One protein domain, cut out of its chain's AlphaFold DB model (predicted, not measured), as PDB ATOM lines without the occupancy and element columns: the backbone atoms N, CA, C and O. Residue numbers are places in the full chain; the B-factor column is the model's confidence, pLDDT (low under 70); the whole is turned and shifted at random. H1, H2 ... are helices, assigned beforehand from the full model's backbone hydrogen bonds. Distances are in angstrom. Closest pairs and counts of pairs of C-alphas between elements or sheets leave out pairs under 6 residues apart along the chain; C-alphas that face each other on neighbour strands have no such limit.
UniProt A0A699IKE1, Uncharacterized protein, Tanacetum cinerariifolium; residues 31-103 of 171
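Overview. This is residues 31 to 103 of the 171 residues of an uncharacterized protein of Tanacetum cinerariifolium (UniProt A0A699IKE1). Look first for one long helix, H2, which makes most of the length of a thin rod; a short helix, H1, folds back at its beginning, and a medium one, H3, folds back toward it beyond its other end. Two helical hairpins that share H2, H1 with H2 and H2 with H3, make up the rod, and H1 and H3 are apart from each other. The printed part has 73 residues with three named helices, in the order H1, H2, H3, and no named strand; the class is all helix. The whole is extended, with a radius of gyration of the C-alphas of 19.5 A and spans of 63 by 20 by 17 A.

Arrangement. Start from H2, residues 43 to 73, which has a kink of 27 degrees near residue 60. With its residues 46 to 49 alone it touches H1, residues 31 to 38; the closest C-alphas are those of Val 37 and Ile 46, 5.4 A apart. This helical hairpin has a steep tilt of 41 degrees, opposite ways. H2 and H3, residues 83 to 99, form the other helical hairpin, at a shallow tilt of 21 degrees, opposite ways. They only just touch, with 3 pairs of C-alphas within 8 A, through residues 65 to 72 of H2 and 93 to 97 of H3; the closest C-alphas are those of Leu 68 and Leu 97, 7.0 A apart. H1 and H3 are apart. Every O i to N i+4 pair is within hydrogen-bond range in H1 and H3, and 25 of 27 are in H2.

Along the chain. Find C-alpha 43 at (124.252, 183.076, 254.627); from there H2 runs 44.0 A to C-alpha 73 at (137.926, 151.178, 227.628). H1 begins at C-alpha 31, (142.376, 182.332, 252.228), and is 10.7 A long. H3 measures 24.3 A and ends at C-alpha 99, (138.995, 157.605, 244.472).

Size, cuts and confidence. The C-alphas farthest apart, those of Pro 41 and Gly 80, are 63.0 A apart. Residues 54 to 60 of H2 and residues 79 to 84 stand free. The printed part has no cut; the link from H1 to H2 is tight, and that from H2 to H3 is short. Mean pLDDT of the printed part is 70.1, and 40 residues are under 70, among them 31 to 41 and 46 to 66.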
ATOM      1  N   ASN A  31     142.678 180.945 251.866       56.28
ATOM      2  CA  ASN A  31     142.376 182.332 252.228       56.28
ATOM      3  C   ASN A  31     141.389 183.012 251.242       56.28
ATOM      4  O   ASN A  31     140.745 184.013 251.572       56.28
ATOM      5  N   ASP A  32     141.247 182.458 250.034       57.97
ATOM      6  CA  ASP A  32     140.292 182.877 249.004       57.97
ATOM      7  C   ASP A  32     138.838 182.513 249.360       57.97
ATOM      8  O   ASP A  32     137.924 183.297 249.092       57.97
ATOM      9  N   VAL A  33     138.615 181.395 250.053       58.56
ATOM     10  CA  VAL A  33     137.305 180.986 250.566       58.56
ATOM     11  C   VAL A  33     136.868 181.939 251.671       58.56
ATOM     12  O   VAL A  33     135.738 182.416 251.642       58.56
ATOM     13  N   TYR A  34     137.763 182.290 252.600       59.69
ATOM     14  CA  TYR A  34     137.455 183.267 253.652       59.69
ATOM     15  C   TYR A  34     137.090 184.637 253.065       59.69
ATOM     16  O   TYR A  34     136.096 185.230 253.472       59.69
ATOM     17  N   SER A  35     137.827 185.097 252.049       63.53
ATOM     18  CA  SER A  35     137.556 186.374 251.370       63.53
ATOM     19  C   SER A  35     136.242 186.360 250.572       63.53
ATOM     20  O   SER A  35     135.511 187.347 250.549       63.53
ATOM     21  N   THR A  36     135.908 185.233 249.936       62.47
ATOM     22  CA  THR A  36     134.654 185.074 249.174       62.47
ATOM     23  C   THR A  36     133.436 185.015 250.101       62.47
ATOM     24  O   THR A  36     132.375 185.552 249.780       62.47
ATOM     25  N   VAL A  37     133.590 184.384 251.268       60.00
ATOM     26  CA  VAL A  37     132.547 184.273 252.295       60.00
ATOM     27  C   VAL A  37     132.302 185.618 252.986       60.00
ATOM     28  O   VAL A  37     131.145 185.980 253.185       60.00
ATOM     29  N   ASP A  38     133.357 186.383 253.284       64.88
ATOM     30  CA  ASP A  38     133.271 187.707 253.926       64.88
ATOM     31  C   ASP A  38     132.634 188.778 253.015       64.88
ATOM     32  O   ASP A  38     131.960 189.694 253.480       64.88
ATOM     33  N   ALA A  39     132.756 188.624 251.691       68.69
ATOM     34  CA  ALA A  39     132.125 189.509 250.709       68.69
ATOM     35  C   ALA A  39     130.607 189.277 250.524       68.69
ATOM     36  O   ALA A  39     129.939 190.066 249.848       68.69
ATOM     37  N   CYS A  40     130.043 188.202 251.087       69.12
ATOM     38  CA  CYS A  40     128.635 187.853 250.912       69.12
ATOM     39  C   CYS A  40     127.757 188.441 252.039       69.12
ATOM     40  O   CYS A  40     127.969 188.144 253.211       69.12
ATOM     41  N   PRO A  41     126.692 189.203 251.721       68.94
ATOM     42  CA  PRO A  41     125.902 189.927 252.724       68.94
ATOM     43  C   PRO A  41     124.955 189.040 253.547       68.94
ATOM     44  O   PRO A  41     124.345 189.512 254.505       68.94
ATOM     45  N   ASN A  42     124.762 187.771 253.168       70.81
ATOM     46  CA  ASN A  42     123.915 186.834 253.902       70.81
ATOM     47  C   ASN A  42     124.345 185.369 253.696       70.81
ATOM     48  O   ASN A  42     124.994 185.019 252.710       70.81
ATOM     49  N   ALA A  43     123.913 184.500 254.614       58.09
ATOM     50  CA  ALA A  43     124.252 183.076 254.627       58.09
ATOM     51  C   ALA A  43     123.791 182.294 253.378       58.09
ATOM     52  O   ALA A  43     124.399 181.284 253.034       58.09
ATOM     53  N   CYS A  44     122.744 182.751 252.679       63.66
ATOM     54  CA  CYS A  44     122.265 182.116 251.446       63.66
ATOM     55  C   CYS A  44     123.247 182.339 250.282       63.66
ATOM     56  O   CYS A  44     123.532 181.411 249.527       63.66
ATOM     57  N   GLU A  45     123.822 183.537 250.171       71.69
ATOM     58  CA  GLU A  45     124.836 183.845 249.156       71.69
ATOM     59  C   GLU A  45     126.169 183.140 249.450       71.69
ATOM     60  O   GLU A  45     126.795 182.617 248.530       71.69
ATOM     61  N   ILE A  46     126.529 183.000 250.732       69.75
ATOM     62  CA  ILE A  46     127.665 182.171 251.173       69.75
ATOM     63  C   ILE A  46     127.486 180.719 250.711       69.75
ATOM     64  O   ILE A  46     128.396 180.130 250.126       69.75
ATOM     65  N   TRP A  47     126.303 180.138 250.931       69.38
ATOM     66  CA  TRP A  47     126.021 178.757 250.539       69.38
ATOM     67  C   TRP A  47     126.109 178.553 249.021       69.38
ATOM     68  O   TRP A  47     126.755 177.611 248.565       69.38
ATOM     69  N   LYS A  48     125.551 179.477 248.230       65.50
ATOM     70  CA  LYS A  48     125.660 179.449 246.762       65.50
ATOM     71  C   LYS A  48     127.098 179.622 246.274       65.50
ATOM     72  O   LYS A  48     127.474 179.001 245.284       65.50
ATOM     73  N   ALA A  49     127.907 180.454 246.931       65.75
ATOM     74  CA  ALA A  49     129.316 180.631 246.580       65.75
ATOM     75  C   ALA A  49     130.123 179.349 246.842       65.75
ATOM     76  O   ALA A  49     130.893 178.930 245.982       65.75
ATOM     77  N   ILE A  50     129.883 178.678 247.973       65.12
ATOM     78  CA  ILE A  50     130.483 177.374 248.298       65.12
ATOM     79  C   ILE A  50     130.032 176.297 247.300       65.12
ATOM     80  O   ILE A  50     130.842 175.487 246.853       65.12
ATOM     81  N   GLU A  51     128.756 176.296 246.915       65.88
ATOM     82  CA  GLU A  51     128.209 175.368 245.922       65.88
ATOM     83  C   GLU A  51     128.837 175.585 244.534       65.88
ATOM     84  O   GLU A  51     129.246 174.622 243.884       65.88
ATOM     85  N   ARG A  52     129.027 176.848 244.123       65.50
ATOM     86  CA  ARG A  52     129.728 177.220 242.882       65.50
ATOM     87  C   ARG A  52     131.217 176.879 242.914       65.50
ATOM     88  O   ARG A  52     131.742 176.429 241.902       65.50
ATOM     89  N   LEU A  53     131.888 177.066 244.051       64.19
ATOM     90  CA  LEU A  53     133.290 176.671 244.237       64.19
ATOM     91  C   LEU A  53     133.450 175.152 244.102       64.19
ATOM     92  O   LEU A  53     134.286 174.690 243.330       64.19
ATOM     93  N   LYS A  54     132.567 174.376 244.744       61.72
ATOM     94  CA  LYS A  54     132.505 172.916 244.574       61.72
ATOM     95  C   LYS A  54     132.195 172.500 243.130       61.72
ATOM     96  O   LYS A  54     132.695 171.479 242.668       61.72
ATOM     97  N   GLN A  55     131.397 173.281 242.402       53.06
ATOM     98  CA  GLN A  55     131.077 173.028 240.992       53.06
ATOM     99  C   GLN A  55     132.216 173.394 240.024       53.06
ATOM    100  O   GLN A  55     132.377 172.730 239.003       53.06
ATOM    101  N   GLY A  56     133.035 174.399 240.343       52.16
ATOM    102  CA  GLY A  56     134.258 174.718 239.596       52.16
ATOM    103  C   GLY A  56     135.306 173.605 239.683       52.16
ATOM    104  O   GLY A  56     135.976 173.313 238.696       52.16
ATOM    105  N   GLU A  57     135.371 172.916 240.824       53.22
ATOM    106  CA  GLU A  57     136.122 171.667 241.002       53.22
ATOM    107  C   GLU A  57     135.515 170.509 240.179       53.22
ATOM    108  O   GLU A  57     136.242 169.745 239.549       53.22
ATOM    109  N   LEU A  58     134.179 170.414 240.101       49.97
ATOM    110  CA  LEU A  58     133.452 169.395 239.323       49.97
ATOM    111  C   LEU A  58     133.579 169.533 237.794       49.97
ATOM    112  O   LEU A  58     133.510 168.524 237.096       49.97
ATOM    113  N   ILE A  59     133.786 170.741 237.258       49.53
ATOM    114  CA  ILE A  59     134.051 170.942 235.820       49.53
ATOM    115  C   ILE A  59     135.350 170.225 235.398       49.53
ATOM    116  O   ILE A  59     135.415 169.690 234.299       49.53
ATOM    117  N   ASN A  60     136.335 170.112 236.298       52.72
ATOM    118  CA  ASN A  60     137.534 169.282 236.111       52.72
ATOM    119  C   ASN A  60     137.232 167.778 236.317       52.72
ATOM    120  O   ASN A  60     137.710 166.933 235.562       52.72
ATOM    121  N   VAL A  61     136.368 167.430 237.281       54.22
ATOM    122  CA  VAL A  61     135.957 166.035 237.546       54.22
ATOM    123  C   VAL A  61     135.262 165.391 236.344       54.22
ATOM    124  O   VAL A  61     135.502 164.217 236.091       54.22
ATOM    125  N   GLN A  62     134.454 166.121 235.566       56.38
ATOM    126  CA  GLN A  62     133.774 165.555 234.392       56.38
ATOM    127  C   GLN A  62     134.750 165.210 233.251       56.38
ATOM    128  O   GLN A  62     134.611 164.160 232.618       56.38
ATOM    129  N   ASP A  63     135.764 166.051 233.024       60.31
ATOM    130  CA  ASP A  63     136.845 165.793 232.063       60.31
ATOM    131  C   ASP A  63     137.738 164.630 232.527       60.31
ATOM    132  O   ASP A  63     138.131 163.780 231.724       60.31
ATOM    133  N   LEU A  64     138.002 164.533 233.833       58.81
ATOM    134  CA  LEU A  64     138.766 163.441 234.438       58.81
ATOM    135  C   LEU A  64     138.000 162.108 234.423       58.81
ATOM    136  O   LEU A  64     138.583 161.069 234.113       58.81
ATOM    137  N   GLU A  65     136.697 162.127 234.707       59.00
ATOM    138  CA  GLU A  65     135.801 160.968 234.649       59.00
ATOM    139  C   GLU A  65     135.692 160.452 233.209       59.00
ATOM    140  O   GLU A  65     135.826 159.252 232.968       59.00
ATOM    141  N   THR A  66     135.570 161.362 232.237       64.06
ATOM    142  CA  THR A  66     135.562 161.029 230.805       64.06
ATOM    143  C   THR A  66     136.909 160.455 230.344       64.06
ATOM    144  O   THR A  66     136.937 159.475 229.596       64.06
ATOM    145  N   ASN A  67     138.031 161.000 230.826       70.94
ATOM    146  CA  ASN A  67     139.376 160.521 230.501       70.94
ATOM    147  C   ASN A  67     139.664 159.130 231.100       70.94
ATOM    148  O   ASN A  67     140.103 158.226 230.395       70.94
ATOM    149  N   LEU A  68     139.353 158.908 232.381       69.81
ATOM    150  CA  LEU A  68     139.583 157.623 233.050       69.81
ATOM    151  C   LEU A  68     138.716 156.495 232.473       69.81
ATOM    152  O   LEU A  68     139.183 155.362 232.362       69.81
ATOM    153  N   TYR A  69     137.477 156.788 232.066       68.44
ATOM    154  CA  TYR A  69     136.610 155.799 231.416       68.44
ATOM    155  C   TYR A  69     137.096 155.432 230.009       68.44
ATOM    156  O   TYR A  69     137.031 154.269 229.604       68.44
ATOM    157  N   TRP A  70     137.603 156.415 229.263       73.25
ATOM    158  CA  TRP A  70     138.223 156.199 227.958       73.25
ATOM    159  C   TRP A  70     139.492 155.346 228.059       73.25
ATOM    160  O   TRP A  70     139.651 154.386 227.303       73.25
ATOM    161  N   GLU A  71     140.353 155.646 229.033       76.50
ATOM    162  CA  GLU A  71     141.556 154.862 229.325       76.50
ATOM    163  C   GLU A  71     141.209 153.437 229.788       76.50
ATOM    164  O   GLU A  71     141.821 152.474 229.322       76.50
ATOM    165  N   PHE A  72     140.168 153.267 230.614       76.94
ATOM    166  CA  PHE A  72     139.649 151.947 230.987       76.94
ATOM    167  C   PHE A  72     139.160 151.155 229.766       76.94
ATOM    168  O   PHE A  72     139.497 149.982 229.605       76.94
ATOM    169  N   GLY A  73     138.412 151.798 228.863       77.06
ATOM    170  CA  GLY A  73     137.926 151.178 227.628       77.06
ATOM    171  C   GLY A  73     139.046 150.694 226.700       77.06
ATOM    172  O   GLY A  73     138.841 149.767 225.917       77.06
ATOM    173  N   LYS A  74     140.240 151.283 226.815       79.19
ATOM    174  CA  LYS A  74     141.443 150.914 226.057       79.19
ATOM    175  C   LYS A  74     142.415 150.027 226.828       79.19
ATOM    176  O   LYS A  74     143.481 149.706 226.300       79.19
ATOM    177  N   PHE A  75     142.084 149.625 228.052       80.56
ATOM    178  CA  PHE A  75     143.001 148.857 228.875       80.56
ATOM    179  C   PHE A  75     143.173 147.438 228.323       80.56
ATOM    180  O   PHE A  75     142.295 146.584 228.442       80.56
ATOM    181  N   THR A  76     144.327 147.186 227.717       79.94
ATOM    182  CA  THR A  76     144.727 145.869 227.221       79.94
ATOM    183  C   THR A  76     146.080 145.475 227.781       79.94
ATOM    184  O   THR A  76     146.851 146.321 228.262       79.94
ATOM    185  N   SER A  77     146.374 144.181 227.677       78.88
ATOM    186  CA  SER A  77     147.715 143.692 227.916       78.88
ATOM    187  C   SER A  77     148.708 144.297 226.926       78.88
ATOM    188  O   SER A  77     148.382 144.538 225.760       78.88
ATOM    189  N   GLN A  78     149.902 144.613 227.416       86.88
ATOM    190  CA  GLN A  78     151.038 145.041 226.606       86.88
ATOM    191  C   GLN A  78     151.867 143.824 226.182       86.88
ATOM    192  O   GLN A  78     151.929 142.821 226.895       86.88
ATOM    193  N   ASP A  79     152.513 143.904 225.019       86.12
ATOM    194  CA  ASP A  79     153.352 142.814 224.521       86.12
ATOM    195  C   ASP A  79     154.538 142.561 225.465       86.12
ATOM    196  O   ASP A  79     155.228 143.491 225.884       86.12
ATOM    197  N   GLY A  80     154.741 141.298 225.842       86.56
ATOM    198  CA  GLY A  80     155.776 140.896 226.797       86.56
ATOM    199  C   GLY A  80     155.538 141.309 228.258       86.56
ATOM    200  O   GLY A  80     156.446 141.148 229.075       86.56
ATOM    201  N   GLU A  81     154.359 141.827 228.627       90.81
ATOM    202  CA  GLU A  81     154.083 142.150 230.030       90.81
ATOM    203  C   GLU A  81     153.943 140.880 230.886       90.81
ATOM    204  O   GLU A  81     153.335 139.883 230.489       90.81
ATOM    205  N   SER A  82     154.496 140.918 232.101       88.69
ATOM    206  CA  SER A  82     154.266 139.856 233.076       88.69
ATOM    207  C   SER A  82     152.871 139.982 233.694       88.69
ATOM    208  O   SER A  82     152.330 141.080 233.846       88.69
ATOM    209  N   LEU A  83     152.317 138.852 234.135       82.19
ATOM    210  CA  LEU A  83     151.015 138.811 234.806       82.19
ATOM    211  C   LEU A  83     150.973 139.708 236.056       82.19
ATOM    212  O   LEU A  83     149.974 140.371 236.320       82.19
ATOM    213  N   GLU A  84     152.071 139.764 236.808       83.88
ATOM    214  CA  GLU A  84     152.201 140.620 237.991       83.88
ATOM    215  C   GLU A  84     152.153 142.112 237.625       83.88
ATOM    216  O   GLU A  84     151.455 142.895 238.273       83.88
ATOM    217  N   SER A  85     152.828 142.497 236.535       87.12
ATOM    218  CA  SER A  85     152.797 143.863 236.002       87.12
ATOM    219  C   SER A  85     151.388 144.259 235.552       87.12
ATOM    220  O   SER A  85     150.893 145.327 235.927       87.12
ATOM    221  N   TYR A  86     150.702 143.368 234.828       86.69
ATOM    222  CA  TYR A  86     149.314 143.560 234.403       86.69
ATOM    223  C   TYR A  86     148.385 143.811 235.596       86.69
ATOM    224  O   TYR A  86     147.678 144.822 235.638       86.69
ATOM    225  N   TYR A  87     148.441 142.936 236.605       78.19
ATOM    226  CA  TYR A  87     147.614 143.063 237.804       78.19
ATOM    227  C   TYR A  87     147.907 144.350 238.575       78.19
ATOM    228  O   TYR A  87     146.974 145.031 238.996       78.19
ATOM    229  N   SER A  88     149.179 144.727 238.720       82.12
ATOM    230  CA  SER A  88     149.566 145.955 239.422       82.12
ATOM    231  C   SER A  88     149.046 147.214 238.711       82.12
ATOM    232  O   SER A  88     148.539 148.142 239.348       82.12
ATOM    233  N   ARG A  89     149.105 147.234 237.373       91.00
ATOM    234  CA  ARG A  89     148.619 148.344 236.538       91.00
ATOM    235  C   ARG A  89     147.090 148.445 236.568       91.00
ATOM    236  O   ARG A  89     146.553 149.542 236.712       91.00
ATOM    237  N   PHE A  90     146.405 147.302 236.537       82.06
ATOM    238  CA  PHE A  90     144.953 147.220 236.677       82.06
ATOM    239  C   PHE A  90     144.474 147.702 238.056       82.06
ATOM    240  O   PHE A  90     143.559 148.518 238.141       82.06
ATOM    241  N   TYR A  91     145.128 147.273 239.141       80.75
ATOM    242  CA  TYR A  91     144.751 147.670 240.503       80.75
ATOM    243  C   TYR A  91     144.928 149.173 240.741       80.75
ATOM    244  O   TYR A  91     144.083 149.804 241.374       80.75
ATOM    245  N   LYS A  92     145.995 149.770 240.193       86.38
ATOM    246  CA  LYS A  92     146.188 151.228 240.218       86.38
ATOM    247  C   LYS A  92     145.044 151.953 239.511       86.38
ATOM    248  O   LYS A  92     144.456 152.847 240.105       86.38
ATOM    249  N   MET A  93     144.687 151.534 238.299       83.44
ATOM    250  CA  MET A  93     143.583 152.128 237.535       83.44
ATOM    251  C   MET A  93     142.233 152.005 238.264       83.44
ATOM    252  O   MET A  93     141.472 152.966 238.330       83.44
ATOM    253  N   MET A  94     141.955 150.854 238.879       76.62
ATOM    254  CA  MET A  94     140.751 150.648 239.692       76.62
ATOM    255  C   MET A  94     140.716 151.549 240.933       76.62
ATOM    256  O   MET A  94     139.675 152.125 241.248       76.62
ATOM    257  N   ASN A  95     141.851 151.720 241.615       80.88
ATOM    258  CA  ASN A  95     141.956 152.619 242.765       80.88
ATOM    259  C   ASN A  95     141.726 154.087 242.371       80.88
ATOM    260  O   ASN A  95     141.084 154.821 243.119       80.88
ATOM    261  N   GLU A  96     142.211 154.508 241.198       78.25
ATOM    262  CA  GLU A  96     141.944 155.839 240.636       78.25
ATOM    263  C   GLU A  96     140.446 156.043 240.364       78.25
ATOM    264  O   GLU A  96     139.881 157.055 240.774       78.25
ATOM    265  N   LEU A  97     139.769 155.068 239.751       75.75
ATOM    266  CA  LEU A  97     138.327 155.136 239.482       75.75
ATOM    267  C   LEU A  97     137.494 155.243 240.771       75.75
ATOM    268  O   LEU A  97     136.573 156.054 240.856       75.75
ATOM    269  N   ILE A  98     137.845 154.464 241.797       73.38
ATOM    270  CA  ILE A  98     137.164 154.487 243.100       73.38
ATOM    271  C   ILE A  98     137.402 155.823 243.820       73.38
ATOM    272  O   ILE A  98     136.468 156.393 244.386       73.38
ATOM    273  N   ARG A  99     138.638 156.345 243.796       73.56
ATOM    274  CA  ARG A  99     138.995 157.605 244.472       73.56
ATOM    275  C   ARG A  99     138.296 158.816 243.855       73.56
ATOM    276  O   ARG A  99     137.936 159.733 244.587       73.56
ATOM    277  N   ASN A 100     138.060 158.797 242.546       69.50
ATOM    278  CA  ASN A 100     137.361 159.865 241.829       69.50
ATOM    279  C   ASN A 100     135.826 159.757 241.898       69.50
ATOM    280  O   ASN A 100     135.130 160.459 241.176       69.50
ATOM    281  N   GLN A 101     135.286 158.893 242.767       65.06
ATOM    282  CA  GLN A 101     133.845 158.653 242.919       65.06
ATOM    283  C   GLN A 101     133.126 158.257 241.619       65.06
ATOM    284  O   GLN A 101     131.894 158.312 241.558       65.06
ATOM    285  N   CYS A 102     133.864 157.794 240.604       63.44
ATOM    286  CA  CYS A 102     133.263 157.242 239.404       63.44
ATOM    287  C   CYS A 102     132.395 156.058 239.838       63.44
ATOM    288  O   CYS A 102     132.873 155.124 240.490       63.44
ATOM    289  N   LYS A 103     131.106 156.078 239.483       57.00
ATOM    290  CA  LYS A 103     130.195 154.944 239.703       57.00
ATOM    291  C   LYS A 103     130.555 153.809 238.748       57.00
ATOM    292  O   LYS A 103     129.827 153.478 237.816       57.00
TER     293      LYS A 103